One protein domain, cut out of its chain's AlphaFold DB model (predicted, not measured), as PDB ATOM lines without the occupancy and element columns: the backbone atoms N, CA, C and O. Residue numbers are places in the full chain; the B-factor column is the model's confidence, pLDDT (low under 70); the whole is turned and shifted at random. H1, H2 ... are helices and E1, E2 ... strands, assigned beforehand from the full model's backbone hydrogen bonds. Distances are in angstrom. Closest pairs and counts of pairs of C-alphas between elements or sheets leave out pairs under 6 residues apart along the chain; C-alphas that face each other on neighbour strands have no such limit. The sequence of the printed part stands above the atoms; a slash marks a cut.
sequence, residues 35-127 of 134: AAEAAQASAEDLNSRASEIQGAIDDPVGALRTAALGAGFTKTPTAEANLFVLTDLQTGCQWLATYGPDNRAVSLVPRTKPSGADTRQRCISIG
ATOM      1  N   ALA A  35     -40.989 -31.475  10.817       56.00
ATOM      2  CA  ALA A  35     -40.457 -32.765  10.386       56.00
ATOM      3  C   ALA A  35     -41.563 -33.803  10.126       56.00
ATOM      4  O   ALA A  35     -41.431 -34.622   9.212       56.00
ATOM      5  N   ALA A  36     -42.651 -33.785  10.902       56.59
ATOM      6  CA  ALA A  36     -43.792 -34.675  10.707       56.59
ATOM      7  C   ALA A  36     -44.589 -34.316   9.442       56.59
ATOM      8  O   ALA A  36     -44.926 -35.215   8.671       56.59
ATOM      9  N   GLU A  37     -44.820 -33.029   9.175       59.38
ATOM     10  CA  GLU A  37     -45.448 -32.562   7.934       59.38
ATOM     11  C   GLU A  37     -44.575 -32.864   6.711       59.38
ATOM     12  O   GLU A  37     -45.073 -33.373   5.707       59.38
ATOM     13  N   ALA A  38     -43.257 -32.659   6.805       55.28
ATOM     14  CA  ALA A  38     -42.323 -33.014   5.740       55.28
ATOM     15  C   ALA A  38     -42.283 -34.532   5.483       55.28
ATOM     16  O   ALA A  38     -42.219 -34.971   4.331       55.28
ATOM     17  N   ALA A  39     -42.354 -35.347   6.540       45.78
ATOM     18  CA  ALA A  39     -42.426 -36.801   6.430       45.78
ATOM     19  C   ALA A  39     -43.759 -37.267   5.830       45.78
ATOM     20  O   ALA A  39     -43.761 -38.187   5.012       45.78
ATOM     21  N   GLN A  40     -44.876 -36.625   6.179       54.03
ATOM     22  CA  GLN A  40     -46.186 -36.924   5.610       54.03
ATOM     23  C   GLN A  40     -46.264 -36.522   4.134       54.03
ATOM     24  O   GLN A  40     -46.671 -37.337   3.312       54.03
ATOM     25  N   ALA A  41     -45.783 -35.329   3.774       55.72
ATOM     26  CA  ALA A  41     -45.695 -34.884   2.385       55.72
ATOM     27  C   ALA A  41     -44.787 -35.805   1.553       55.72
ATOM     28  O   ALA A  41     -45.124 -36.170   0.428       55.72
ATOM     29  N   SER A  42     -43.666 -36.253   2.127       55.78
ATOM     30  CA  SER A  42     -42.780 -37.229   1.483       55.78
ATOM     31  C   SER A  42     -43.440 -38.601   1.345       55.78
ATOM     32  O   SER A  42     -43.252 -39.275   0.336       55.78
ATOM     33  N   ALA A  43     -44.226 -39.034   2.333       46.66
ATOM     34  CA  ALA A  43     -44.968 -40.286   2.263       46.66
ATOM     35  C   ALA A  43     -46.084 -40.224   1.211       46.66
ATOM     36  O   ALA A  43     -46.249 -41.185   0.469       46.66
ATOM     37  N   GLU A  44     -46.806 -39.110   1.102       55.78
ATOM     38  CA  GLU A  44     -47.826 -38.879   0.072       55.78
ATOM     39  C   GLU A  44     -47.214 -38.811  -1.333       55.78
ATOM     40  O   GLU A  44     -47.743 -39.444  -2.248       55.78
ATOM     41  N   ASP A  45     -46.063 -38.147  -1.500       48.91
ATOM     42  CA  ASP A  45     -45.305 -38.147  -2.758       48.91
ATOM     43  C   ASP A  45     -44.847 -39.561  -3.132       48.91
ATOM     44  O   ASP A  45     -45.075 -40.023  -4.250       48.91
ATOM     45  N   LEU A  46     -44.281 -40.308  -2.180       43.69
ATOM     46  CA  LEU A  46     -43.863 -41.690  -2.407       43.69
ATOM     47  C   LEU A  46     -45.045 -42.608  -2.724       43.69
ATOM     48  O   LEU A  46     -44.903 -43.477  -3.580       43.69
ATOM     49  N   ASN A  47     -46.203 -42.420  -2.089       52.47
ATOM     50  CA  ASN A  47     -47.400 -43.212  -2.371       52.47
ATOM     51  C   ASN A  47     -48.001 -42.856  -3.738       52.47
ATOM     52  O   ASN A  47     -48.445 -43.742  -4.466       52.47
ATOM     53  N   SER A  48     -47.973 -41.573  -4.110       50.62
ATOM     54  CA  SER A  48     -48.372 -41.092  -5.435       50.62
ATOM     55  C   SER A  48     -47.474 -41.691  -6.519       50.62
ATOM     56  O   SER A  48     -47.957 -42.319  -7.460       50.62
ATOM     57  N   ARG A  49     -46.153 -41.623  -6.324       52.97
ATOM     58  CA  ARG A  49     -45.163 -42.213  -7.230       52.97
ATOM     59  C   ARG A  49     -45.253 -43.732  -7.278       52.97
ATOM     60  O   ARG A  49     -45.113 -44.311  -8.348       52.97
ATOM     61  N   ALA A  50     -45.501 -44.390  -6.147       51.41
ATOM     62  CA  ALA A  50     -45.725 -45.830  -6.108       51.41
ATOM     63  C   ALA A  50     -46.987 -46.208  -6.892       51.41
ATOM     64  O   ALA A  50     -46.934 -47.146  -7.673       51.41
ATOM     65  N   SER A  51     -48.077 -45.446  -6.762       55.31
ATOM     66  CA  SER A  51     -49.315 -45.636  -7.529       55.31
ATOM     67  C   SER A  51     -49.113 -45.422  -9.033       55.31
ATOM     68  O   SER A  51     -49.591 -46.219  -9.838       55.31
ATOM     69  N   GLU A  52     -48.343 -44.406  -9.436       52.97
ATOM     70  CA  GLU A  52     -47.966 -44.197 -10.841       52.97
ATOM     71  C   GLU A  52     -47.096 -45.334 -11.383       52.97
ATOM     72  O   GLU A  52     -47.316 -45.803 -12.501       52.97
ATOM     73  N   ILE A  53     -46.130 -45.813 -10.594       57.25
ATOM     74  CA  ILE A  53     -45.279 -46.947 -10.962       57.25
ATOM     75  C   ILE A  53     -46.116 -48.225 -11.063       57.25
ATOM     76  O   ILE A  53     -45.982 -48.942 -12.049       57.25
ATOM     77  N   GLN A  54     -47.010 -48.494 -10.108       51.72
ATOM     78  CA  GLN A  54     -47.926 -49.636 -10.161       51.72
ATOM     79  C   GLN A  54     -48.833 -49.547 -11.393       51.72
ATOM     80  O   GLN A  54     -48.936 -50.510 -12.141       51.72
ATOM     81  N   GLY A  55     -49.406 -48.372 -11.668       51.22
ATOM     82  CA  GLY A  55     -50.228 -48.139 -12.855       51.22
ATOM     83  C   GLY A  55     -49.459 -48.332 -14.165       51.22
ATOM     84  O   GLY A  55     -50.001 -48.883 -15.119       51.22
ATOM     85  N   ALA A  56     -48.182 -47.944 -14.213       49.72
ATOM     86  CA  ALA A  56     -47.307 -48.189 -15.359       49.72
ATOM     87  C   ALA A  56     -46.833 -49.648 -15.468       49.72
ATOM     88  O   ALA A  56     -46.498 -50.096 -16.562       49.72
ATOM     89  N   ILE A  57     -46.795 -50.396 -14.366       55.66
ATOM     90  CA  ILE A  57     -46.518 -51.838 -14.367       55.66
ATOM     91  C   ILE A  57     -47.750 -52.618 -14.842       55.66
ATOM     92  O   ILE A  57     -47.605 -53.547 -15.636       55.66
ATOM     93  N   ASP A  58     -48.943 -52.226 -14.393       64.31
ATOM     94  CA  ASP A  58     -50.210 -52.888 -14.717       64.31
ATOM     95  C   ASP A  58     -50.677 -52.575 -16.150       64.31
ATOM     96  O   ASP A  58     -51.212 -53.450 -16.835       64.31
ATOM     97  N   ASP A  59     -50.433 -51.354 -16.641       56.75
ATOM     98  CA  ASP A  59     -50.659 -50.959 -18.034       56.75
ATOM     99  C   ASP A  59     -49.477 -50.137 -18.588       56.75
ATOM    100  O   ASP A  59     -49.558 -48.910 -18.752       56.75
ATOM    101  N   PRO A  60     -48.362 -50.802 -18.946       53.19
ATOM    102  CA  PRO A  60     -47.199 -50.127 -19.513       53.19
ATOM    103  C   PRO A  60     -47.524 -49.436 -20.834       53.19
ATOM    104  O   PRO A  60     -46.892 -48.438 -21.172       53.19
ATOM    105  N   VAL A  61     -48.530 -49.919 -21.572       61.91
ATOM    106  CA  VAL A  61     -48.985 -49.311 -22.828       61.91
ATOM    107  C   VAL A  61     -49.820 -48.059 -22.554       61.91
ATOM    108  O   VAL A  61     -49.688 -47.083 -23.287       61.91
ATOM    109  N   GLY A  62     -50.637 -48.046 -21.504       60.56
ATOM    110  CA  GLY A  62     -51.400 -46.889 -21.034       60.56
ATOM    111  C   GLY A  62     -50.518 -45.765 -20.507       60.56
ATOM    112  O   GLY A  62     -50.706 -44.615 -20.902       60.56
ATOM    113  N   ALA A  63     -49.495 -46.085 -19.709       60.41
ATOM    114  CA  ALA A  63     -48.498 -45.104 -19.273       60.41
ATOM    115  C   ALA A  63     -47.749 -44.493 -20.468       60.41
ATOM    116  O   ALA A  63     -47.619 -43.271 -20.577       60.41
ATOM    117  N   LEU A  64     -47.350 -45.327 -21.430       61.25
ATOM    118  CA  LEU A  64     -46.757 -44.871 -22.686       61.25
ATOM    119  C   LEU A  64     -47.735 -44.059 -23.545       61.25
ATOM    120  O   LEU A  64     -47.319 -43.112 -24.202       61.25
ATOM    121  N   ARG A  65     -49.029 -44.389 -23.537       61.97
ATOM    122  CA  ARG A  65     -50.085 -43.641 -24.233       61.97
ATOM    123  C   ARG A  65     -50.260 -42.244 -23.634       61.97
ATOM    124  O   ARG A  65     -50.432 -41.294 -24.390       61.97
ATOM    125  N   THR A  66     -50.168 -42.102 -22.314       59.56
ATOM    126  CA  THR A  66     -50.182 -40.801 -21.626       59.56
ATOM    127  C   THR A  66     -48.909 -40.011 -21.910       59.56
ATOM    128  O   THR A  66     -48.974 -38.835 -22.258       59.56
ATOM    129  N   ALA A  67     -47.744 -40.657 -21.861       59.19
ATOM    130  CA  ALA A  67     -46.474 -40.003 -22.152       59.19
ATOM    131  C   ALA A  67     -46.352 -39.592 -23.636       59.19
ATOM    132  O   ALA A  67     -45.828 -38.521 -23.936       59.19
ATOM    133  N   ALA A  68     -46.938 -40.368 -24.556       56.53
ATOM    134  CA  ALA A  68     -47.113 -40.046 -25.975       56.53
ATOM    135  C   ALA A  68     -47.988 -38.805 -26.240       56.53
ATOM    136  O   ALA A  68     -47.972 -38.267 -27.350       56.53
ATOM    137  N   LEU A  69     -48.777 -38.367 -25.255       58.75
ATOM    138  CA  LEU A  69     -49.533 -37.112 -25.294       58.75
ATOM    139  C   LEU A  69     -48.736 -35.929 -24.709       58.75
ATOM    140  O   LEU A  69     -49.202 -34.795 -24.798       58.75
ATOM    141  N   GLY A  70     -47.554 -36.170 -24.128       60.78
ATOM    142  CA  GLY A  70     -46.697 -35.172 -23.483       60.78
ATOM    143  C   GLY A  70     -45.366 -34.912 -24.204       60.78
ATOM    144  O   GLY A  70     -45.081 -35.456 -25.268       60.78
ATOM    145  N   ALA A  71     -44.513 -34.080 -23.596       60.41
ATOM    146  CA  ALA A  71     -43.221 -33.637 -24.142       60.41
ATOM    147  C   ALA A  71     -42.130 -34.731 -24.222       60.41
ATOM    148  O   ALA A  71     -41.021 -34.448 -24.666       60.41
ATOM    149  N   GLY A  72     -42.413 -35.964 -23.785       75.94
ATOM    150  CA  GLY A  72     -41.447 -37.069 -23.757       75.94
ATOM    151  C   GLY A  72     -41.227 -37.756 -25.108       75.94
ATOM    152  O   GLY A  72     -40.261 -38.500 -25.263       75.94
ATOM    153  N   PHE A  73     -42.093 -37.504 -26.095       81.94
ATOM    154  CA  PHE A  73     -42.022 -38.135 -27.412       81.94
ATOM    155  C   PHE A  73     -42.010 -37.092 -28.521       81.94
ATOM    156  O   PHE A  73     -42.785 -36.137 -28.523       81.94
ATOM    157  N   THR A  74     -41.189 -37.331 -29.538       83.88
ATOM    158  CA  THR A  74     -41.353 -36.667 -30.833       83.88
ATOM    159  C   THR A  74     -42.369 -37.429 -31.664       83.88
ATOM    160  O   THR A  74     -42.313 -38.655 -31.769       83.88
ATOM    161  N   LYS A  75     -43.311 -36.695 -32.257       85.75
ATOM    162  CA  LYS A  75     -44.392 -37.243 -33.079       85.75
ATOM    163  C   LYS A  75     -44.123 -36.931 -34.548       85.75
ATOM    164  O   LYS A  75     -44.171 -35.775 -34.958       85.75
ATOM    165  N   THR A  76     -43.858 -37.959 -35.349       87.19
ATOM    166  CA  THR A  76     -43.608 -37.837 -36.793       87.19
ATOM    167  C   THR A  76     -44.770 -38.448 -37.580       87.19
ATOM    168  O   THR A  76     -45.069 -39.628 -37.380       87.19
ATOM    169  N   PRO A  77     -45.447 -37.691 -38.463       86.62
ATOM    170  CA  PRO A  77     -46.524 -38.231 -39.287       86.62
ATOM    171  C   PRO A  77     -46.004 -39.274 -40.279       86.62
ATOM    172  O   PRO A  77     -44.875 -39.184 -40.766       86.62
ATOM    173  N   THR A  78     -46.838 -40.267 -40.575       87.81
ATOM    174  CA  THR A  78     -46.589 -41.236 -41.650       87.81
ATOM    175  C   THR A  78     -47.386 -40.871 -42.906       87.81
ATOM    176  O   THR A  78     -48.066 -39.847 -42.942       87.81
ATOM    177  N   ALA A  79     -47.300 -41.703 -43.947       89.44
ATOM    178  CA  ALA A  79     -48.148 -41.569 -45.131       89.44
ATOM    179  C   ALA A  79     -49.617 -41.955 -44.863       89.44
ATOM    180  O   ALA A  79     -50.498 -41.578 -45.632       89.44
ATOM    181  N   GLU A  80     -49.888 -42.703 -43.789       87.69
ATOM    182  CA  GLU A  80     -51.233 -43.123 -43.409       87.69
ATOM    183  C   GLU A  80     -51.887 -42.086 -42.490       87.69
ATOM    184  O   GLU A  80     -51.271 -41.560 -41.556       87.69
ATOM    185  N   ALA A  81     -53.164 -41.797 -42.746       85.06
ATOM    186  CA  ALA A  81     -53.929 -40.861 -41.937       85.06
ATOM    187  C   ALA A  81     -54.043 -41.363 -40.490       85.06
ATOM    188  O   ALA A  81     -54.292 -42.541 -40.241       85.06
ATOM    189  N   ASN A  82     -53.895 -40.444 -39.536       82.06
ATOM    190  CA  ASN A  82     -53.961 -40.707 -38.094       82.06
ATOM    191  C   ASN A  82     -52.881 -41.650 -37.536       82.06
ATOM    192  O   ASN A  82     -52.935 -41.983 -36.352       82.06
ATOM    193  N   LEU A  83     -51.886 -42.035 -38.338       89.00
ATOM    194  CA  LEU A  83     -50.796 -42.914 -37.933       89.00
ATOM    195  C   LEU A  83     -49.485 -42.133 -37.810       89.00
ATOM    196  O   LEU A  83     -49.049 -41.444 -38.739       89.00
ATOM    197  N   PHE A  84     -48.829 -42.270 -36.661       88.44
ATOM    198  CA  PHE A  84     -47.621 -41.529 -36.321       88.44
ATOM    199  C   PHE A  84     -46.538 -42.456 -35.787       88.44
ATOM    200  O   PHE A  84     -46.810 -43.409 -35.057       88.44
ATOM    201  N   VAL A  85     -45.290 -42.138 -36.108       91.38
ATOM    202  CA  VAL A  85     -44.136 -42.688 -35.402       91.38
ATOM    203  C   VAL A  85     -43.874 -41.804 -34.197       91.38
ATOM    204  O   VAL A  85     -43.629 -40.608 -34.344       91.38
ATOM    205  N   LEU A  86     -43.921 -42.398 -33.014       91.00
ATOM    206  CA  LEU A  86     -43.499 -41.754 -31.783       91.00
ATOM    207  C   LEU A  86     -42.077 -42.196 -31.471       91.00
ATOM    208  O   LEU A  86     -41.809 -43.397 -31.476       91.00
ATOM    209  N   THR A  87     -41.182 -41.250 -31.207       88.62
ATOM    210  CA  THR A  87     -39.824 -41.543 -30.734       88.62
ATOM    211  C   THR A  87     -39.642 -40.951 -29.349       88.62
ATOM    212  O   THR A  87     -39.743 -39.735 -29.192       88.62
ATOM    213  N   ASP A  88     -39.380 -41.804 -28.366       86.94
ATOM    214  CA  ASP A  88     -39.093 -41.395 -26.988       86.94
ATOM    215  C   ASP A  88     -37.752 -40.672 -26.961       86.94
ATOM    216  O   ASP A  88     -36.748 -41.176 -27.466       86.94
ATOM    217  N   LEU A  89     -37.760 -39.470 -26.398       83.56
ATOM    218  CA  LEU A  89     -36.608 -38.584 -26.322       83.56
ATOM    219  C   LEU A  89     -35.545 -39.038 -25.312       83.56
ATOM    220  O   LEU A  89     -34.417 -38.561 -25.382       83.56
ATOM    221  N   GLN A  90     -35.878 -39.950 -24.398       83.69
ATOM    222  CA  GLN A  90     -34.950 -40.523 -23.423       83.69
ATOM    223  C   GLN A  90     -34.268 -41.779 -23.968       83.69
ATOM    224  O   GLN A  90     -33.056 -41.938 -23.853       83.69
ATOM    225  N   THR A  91     -35.041 -42.683 -24.575       86.00
ATOM    226  CA  THR A  91     -34.533 -44.003 -25.000       86.00
ATOM    227  C   THR A  91     -34.227 -44.094 -26.493       86.00
ATOM    228  O   THR A  91     -33.544 -45.019 -26.937       86.00
ATOM    229  N   GLY A  92     -34.765 -43.177 -27.299       86.88
ATOM    230  CA  GLY A  92     -34.728 -43.254 -28.759       86.88
ATOM    231  C   GLY A  92     -35.562 -44.382 -29.347       86.88
ATOM    232  O   GLY A  92     -35.530 -44.606 -30.561       86.88
ATOM    233  N   CYS A  93     -36.302 -45.122 -28.524       91.00
ATOM    234  CA  CYS A  93     -37.155 -46.193 -28.999       91.00
ATOM    235  C   CYS A  93     -38.346 -45.648 -29.778       91.00
ATOM    236  O   CYS A  93     -38.773 -44.512 -29.590       91.00
ATOM    237  N   GLN A  94     -38.821 -46.438 -30.738       91.62
ATOM    238  CA  GLN A  94     -39.889 -46.042 -31.638       91.62
ATOM    239  C   GLN A  94     -41.128 -46.894 -31.422       91.62
ATOM    240  O   GLN A  94     -41.061 -48.122 -31.304       91.62
ATOM    241  N   TRP A  95     -42.270 -46.226 -31.474       92.00
ATOM    242  CA  TRP A  95     -43.593 -46.827 -31.470       92.00
ATOM    243  C   TRP A  95     -44.397 -46.287 -32.640       92.00
ATOM    244  O   TRP A  95     -44.120 -45.218 -33.183       92.00
ATOM    245  N   LEU A  96     -45.378 -47.066 -33.054       91.81
ATOM    246  CA  LEU A  96     -46.382 -46.683 -34.016       91.81
ATOM    247  C   LEU A  96     -47.672 -46.424 -33.243       91.81
ATOM    248  O   LEU A  96     -48.163 -47.308 -32.541       91.81
ATOM    249  N   ALA A  97     -48.184 -45.205 -33.347       90.69
ATOM    250  CA  ALA A  97     -49.375 -44.760 -32.650       90.69
ATOM    251  C   ALA A  97     -50.467 -44.388 -33.648       90.69
ATOM    252  O   ALA A  97     -50.238 -43.561 -34.534       90.69
ATOM    253  N   THR A  98     -51.656 -44.952 -33.465       88.50
ATOM    254  CA  THR A  98     -52.853 -44.562 -34.218       88.50
ATOM    255  C   THR A  98     -53.710 -43.689 -33.327       88.50
ATOM    256  O   THR A  98     -53.963 -44.049 -32.176       88.50
ATOM    257  N   TYR A  99     -54.159 -42.552 -33.844       83.94
ATOM    258  CA  TYR A  99     -54.971 -41.590 -33.111       83.94
ATOM    259  C   TYR A  99     -56.438 -41.653 -33.539       83.94
ATOM    260  O   TYR A  99     -56.758 -41.836 -34.713       83.94
ATOM    261  N   GLY A 100     -57.329 -41.523 -32.563       82.38
ATOM    262  CA  GLY A 100     -58.758 -41.368 -32.779       82.38
ATOM    263  C   GLY A 100     -59.138 -39.932 -33.166       82.38
ATOM    264  O   GLY A 100     -58.293 -39.032 -33.163       82.38
ATOM    265  N   PRO A 101     -60.425 -39.695 -33.473       79.00
ATOM    266  CA  PRO A 101     -60.942 -38.374 -33.847       79.00
ATOM    267  C   PRO A 101     -60.831 -37.325 -32.727       79.00
ATOM    268  O   PRO A 101     -60.872 -36.129 -32.992       79.00
ATOM    269  N   ASP A 102     -60.665 -37.762 -31.481       81.38
ATOM    270  CA  ASP A 102     -60.451 -36.934 -30.292       81.38
ATOM    271  C   ASP A 102     -58.967 -36.593 -30.048       81.38
ATOM    272  O   ASP A 102     -58.615 -36.074 -28.988       81.38
ATOM    273  N   ASN A 103     -58.086 -36.890 -31.011       70.50
ATOM    274  CA  ASN A 103     -56.633 -36.765 -30.888       70.50
ATOM    275  C   ASN A 103     -56.032 -37.562 -29.718       70.50
ATOM    276  O   ASN A 103     -54.923 -37.257 -29.268       70.50
ATOM    277  N   ARG A 104     -56.689 -38.638 -29.266       77.56
ATOM    278  CA  ARG A 104     -56.104 -39.594 -28.318       77.56
ATOM    279  C   ARG A 104     -55.549 -40.807 -29.047       77.56
ATOM    280  O   ARG A 104     -56.137 -41.283 -30.015       77.56
ATOM    281  N   ALA A 105     -54.405 -41.317 -28.596       78.88
ATOM    282  CA  ALA A 105     -53.825 -42.526 -29.170       78.88
ATOM    283  C   ALA A 105     -54.705 -43.736 -28.813       78.88
ATOM    284  O   ALA A 105     -54.781 -44.138 -27.656       78.88
ATOM    285  N   VAL A 106     -55.373 -44.325 -29.803       83.56
ATOM    286  CA  VAL A 106     -56.231 -45.507 -29.626       83.56
ATOM    287  C   VAL A 106     -55.409 -46.794 -29.620       83.56
ATOM    288  O   VAL A 106     -55.699 -47.711 -28.853       83.56
ATOM    289  N   SER A 107     -54.309 -46.832 -30.371       84.50
ATOM    290  CA  SER A 107     -53.354 -47.939 -30.355       84.50
ATOM    291  C   SER A 107     -51.926 -47.432 -30.291       84.50
ATOM    292  O   SER A 107     -51.603 -46.390 -30.859       84.50
ATOM    293  N   LEU A 108     -51.068 -48.209 -29.636       85.38
ATOM    294  CA  LEU A 108     -49.642 -47.955 -29.552       85.38
ATOM    295  C   LEU A 108     -48.905 -49.290 -29.603       85.38
ATOM    296  O   LEU A 108     -49.105 -50.140 -28.739       85.38
ATOM    297  N   VAL A 109     -48.077 -49.484 -30.626       89.62
ATOM    298  CA  VAL A 109     -47.333 -50.732 -30.829       89.62
ATOM    299  C   VAL A 109     -45.849 -50.443 -31.040       89.62
ATOM    300  O   VAL A 109     -45.513 -49.471 -31.719       89.62
ATOM    301  N   PRO A 110     -44.922 -51.243 -30.487       90.00
ATOM    302  CA  PRO A 110     -43.500 -51.056 -30.745       90.00
ATOM    303  C   PRO A 110     -43.205 -51.177 -32.239       90.00
ATOM    304  O   PRO A 110     -43.616 -52.142 -32.886       90.00
ATOM    305  N   ARG A 111     -42.438 -50.238 -32.800       92.31
ATOM    306  CA  ARG A 111     -41.854 -50.481 -34.121       92.31
ATOM    307  C   ARG A 111     -40.735 -51.478 -33.941       92.31
ATOM    308  O   ARG A 111     -39.820 -51.229 -33.164       92.31
ATOM    309  N   THR A 112     -40.773 -52.579 -34.669       92.69
ATOM    310  CA  THR A 112     -39.722 -53.592 -34.615       92.69
ATOM    311  C   THR A 112     -38.833 -53.529 -35.852       92.69
ATOM    312  O   THR A 112     -39.181 -52.950 -36.883       92.69
ATOM    313  N   LYS A 113     -37.628 -54.077 -35.724       90.69
ATOM    314  CA  LYS A 113     -36.706 -54.331 -36.828       90.69
ATOM    315  C   LYS A 113     -36.169 -55.761 -36.723       90.69
ATOM    316  O   LYS A 113     -36.057 -56.268 -35.600       90.69
ATOM    317  N   PRO A 114     -35.807 -56.394 -37.851       93.62
ATOM    318  CA  PRO A 114     -35.146 -57.691 -37.830       93.62
ATOM    319  C   PRO A 114     -33.856 -57.654 -36.999       93.62
ATOM    320  O   PRO A 114     -33.120 -56.661 -37.003       93.62
ATOM    321  N   SER A 115     -33.594 -58.741 -36.283       88.94
ATOM    322  CA  SER A 115     -32.416 -58.954 -35.450       88.94
ATOM    323  C   SER A 115     -32.011 -60.423 -35.521       88.94
ATOM    324  O   SER A 115     -32.297 -61.206 -34.619       88.94
ATOM    325  N   GLY A 116     -31.361 -60.807 -36.620       91.12
ATOM    326  CA  GLY A 116     -31.082 -62.215 -36.897       91.12
ATOM    327  C   GLY A 116     -32.381 -62.977 -37.156       91.12
ATOM    328  O   GLY A 116     -33.127 -62.603 -38.059       91.12
ATOM    329  N   ALA A 117     -32.642 -64.017 -36.361       91.00
ATOM    330  CA  ALA A 117     -33.874 -64.806 -36.426       91.00
ATOM    331  C   ALA A 117     -35.064 -64.158 -35.688       91.00
ATOM    332  O   ALA A 117     -36.197 -64.590 -35.877       91.00
ATOM    333  N   ASP A 118     -34.816 -63.115 -34.891       92.38
ATOM    334  CA  ASP A 118     -35.817 -62.488 -34.030       92.38
ATOM    335  C   ASP A 118     -36.192 -61.077 -34.498       92.38
ATOM    336  O   ASP A 118     -35.544 -60.459 -35.351       92.38
ATOM    337  N   THR A 119     -37.229 -60.514 -33.881       92.94
ATOM    338  CA  THR A 119     -37.558 -59.090 -33.987       92.94
ATOM    339  C   THR A 119     -37.216 -58.378 -32.692       92.94
ATOM    340  O   THR A 119     -37.607 -58.824 -31.617       92.94
ATOM    341  N   ARG A 120     -36.550 -57.224 -32.788       92.25
ATOM    342  CA  ARG A 120     -36.322 -56.344 -31.636       92.25
ATOM    343  C   ARG A 120     -36.951 -54.986 -31.855       92.25
ATOM    344  O   ARG A 120     -37.118 -54.556 -32.997       92.25
ATOM    345  N   GLN A 121     -37.239 -54.280 -30.770       92.62
ATOM    346  CA  GLN A 121     -37.712 -52.909 -30.864       92.62
ATOM    347  C   GLN A 121     -36.689 -52.025 -31.591       92.62
ATOM    348  O   GLN A 121     -35.469 -52.119 -31.419       92.62
ATOM    349  N   ARG A 122     -37.202 -51.174 -32.473       92.38
ATOM    350  CA  ARG A 122     -36.430 -50.198 -33.216       92.38
ATOM    351  C   ARG A 122     -36.211 -49.001 -32.311       92.38
ATOM    352  O   ARG A 122     -37.139 -48.250 -32.051       92.38
ATOM    353  N   CYS A 123     -34.968 -48.819 -31.893       92.19
ATOM    354  CA  CYS A 123     -34.511 -47.601 -31.239       92.19
ATOM    355  C   CYS A 123     -33.419 -46.945 -32.092       92.19
ATOM    356  O   CYS A 123     -32.656 -47.650 -32.772       92.19
ATOM    357  N   ILE A 124     -33.416 -45.614 -32.120       87.00
ATOM    358  CA  ILE A 124     -32.387 -44.772 -32.732       87.00
ATOM    359  C   ILE A 124     -31.485 -44.215 -31.634       87.00
ATOM    360  O   ILE A 124     -31.938 -43.983 -30.520       87.00
ATOM    361  N   SER A 125     -30.209 -44.004 -31.937       84.06
ATOM    362  CA  SER A 125     -29.316 -43.336 -30.997       84.06
ATOM    363  C   SER A 125     -29.737 -41.875 -30.871       84.06
ATOM    364  O   SER A 125     -29.742 -41.153 -31.870       84.06
ATOM    365  N   ILE A 126     -30.075 -41.437 -29.662       71.19
ATOM    366  CA  ILE A 126     -30.255 -40.016 -29.372       71.19
ATOM    367  C   ILE A 126     -28.871 -39.468 -29.052       71.19
ATOM    368  O   ILE A 126     -28.392 -39.537 -27.925       71.19
ATOM    369  N   GLY A 127     -28.168 -39.041 -30.100       57.34
ATOM    370  CA  GLY A 127     -26.917 -38.317 -29.936       57.34
ATOM    371  C   GLY A 127     -27.207 -36.984 -29.260       57.34
ATOM    372  O   GLY A 127     -28.144 -36.291 -29.663       57.34
TER     373      GLY A 127
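AT A GLANCE: This is residues 35 to 127 of the 134 residues of an uncharacterized protein of Brevundimonas sp. S30B (UniProt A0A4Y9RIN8). A long helix, H1, reaches away from a small body like an arm, its residues 35 to 51 sticking out. The body is a strongly twisted sheet of four strands with the short helix H2 packed on one face, and the small hairpin of E5 and E6 extends from it past the end of E4. The printed part has 93 residues, with two named helices and then six named strands in the order H1 H2 E1 E2 E3 E4 E5 E6. The class is mixed, helices and strands; the larger sheet has the order E1 E2 E3 E4, and both sheets are antiparallel. The whole is loose, with a radius of gyration of the C-alphas of 17.0 A, and spans 56 by 37 by 27 A.

IN THESE COORDINATES: H1 is residues 35 to 58, 33.6 A long, from C-alpha 35 at (-40.457, -32.765, 10.386) to C-alpha 58 at (-50.210, -52.888, -14.717). H2 is residues 60 to 67, 10.5 A long. E1 is residues 73 to 77, 12.7 A; E2 is 83 to 88, 16.1 A; E3 is 94 to 99, 15.8 A; E4 is 105 to 110, 13.5 A. E5 is residues 112 to 115, 9.1 A, and E6 is 118 to 121, 10.3 A, ending at C-alpha 121 at (-37.712, -52.909, -30.864).

HOW THE PARTS SIT: E1, E2, E3 and E4 form a meander, each strand the antiparallel neighbour of the one before, with E1 and E4 as edge strands. Within hydrogen-bond range are N 74 and O 87 at 2.8 A for E1 and E2, N 86 and O 95 at 2.8 A for E2 and E3, and N 96 and O 109 at 2.8 A for E3 and E4. H2 is on this sheet at a height of 7.8 A, only just over E3 with 3 of its C-alphas, and runs across the strands at 76 degrees to E3 on the local plane. The closest C-alphas of H2 and E4 are those of Arg 65 and Ala 105, 6.3 A apart. H1 is not on the sheet; with residues 55 to 56 alone it only just touches H2, only at the corner, with 3 pairs of C-alphas within 8 A, the closest being Ala 56 and Ala 63 at 5.1 A. H1 and H2 stand at a steep tilt of 64 degrees, opposite ways. In H1 and H2 every O i to N i+4 pair is within hydrogen-bond range. E4 runs on into E5 at 8 degrees across a break of 1 residue. E5 and E6 form a hairpin, with N 113 and O 120 2.8 A apart.

THE WHOLE: The C-alphas farthest apart are those of Ala 35 and Ala 117, 57.1 A. The printed part has no cut, and its links between named elements are tight. The mean pLDDT of the printed part is 74.0; residues 35 to 71 and residue 127 are under 70.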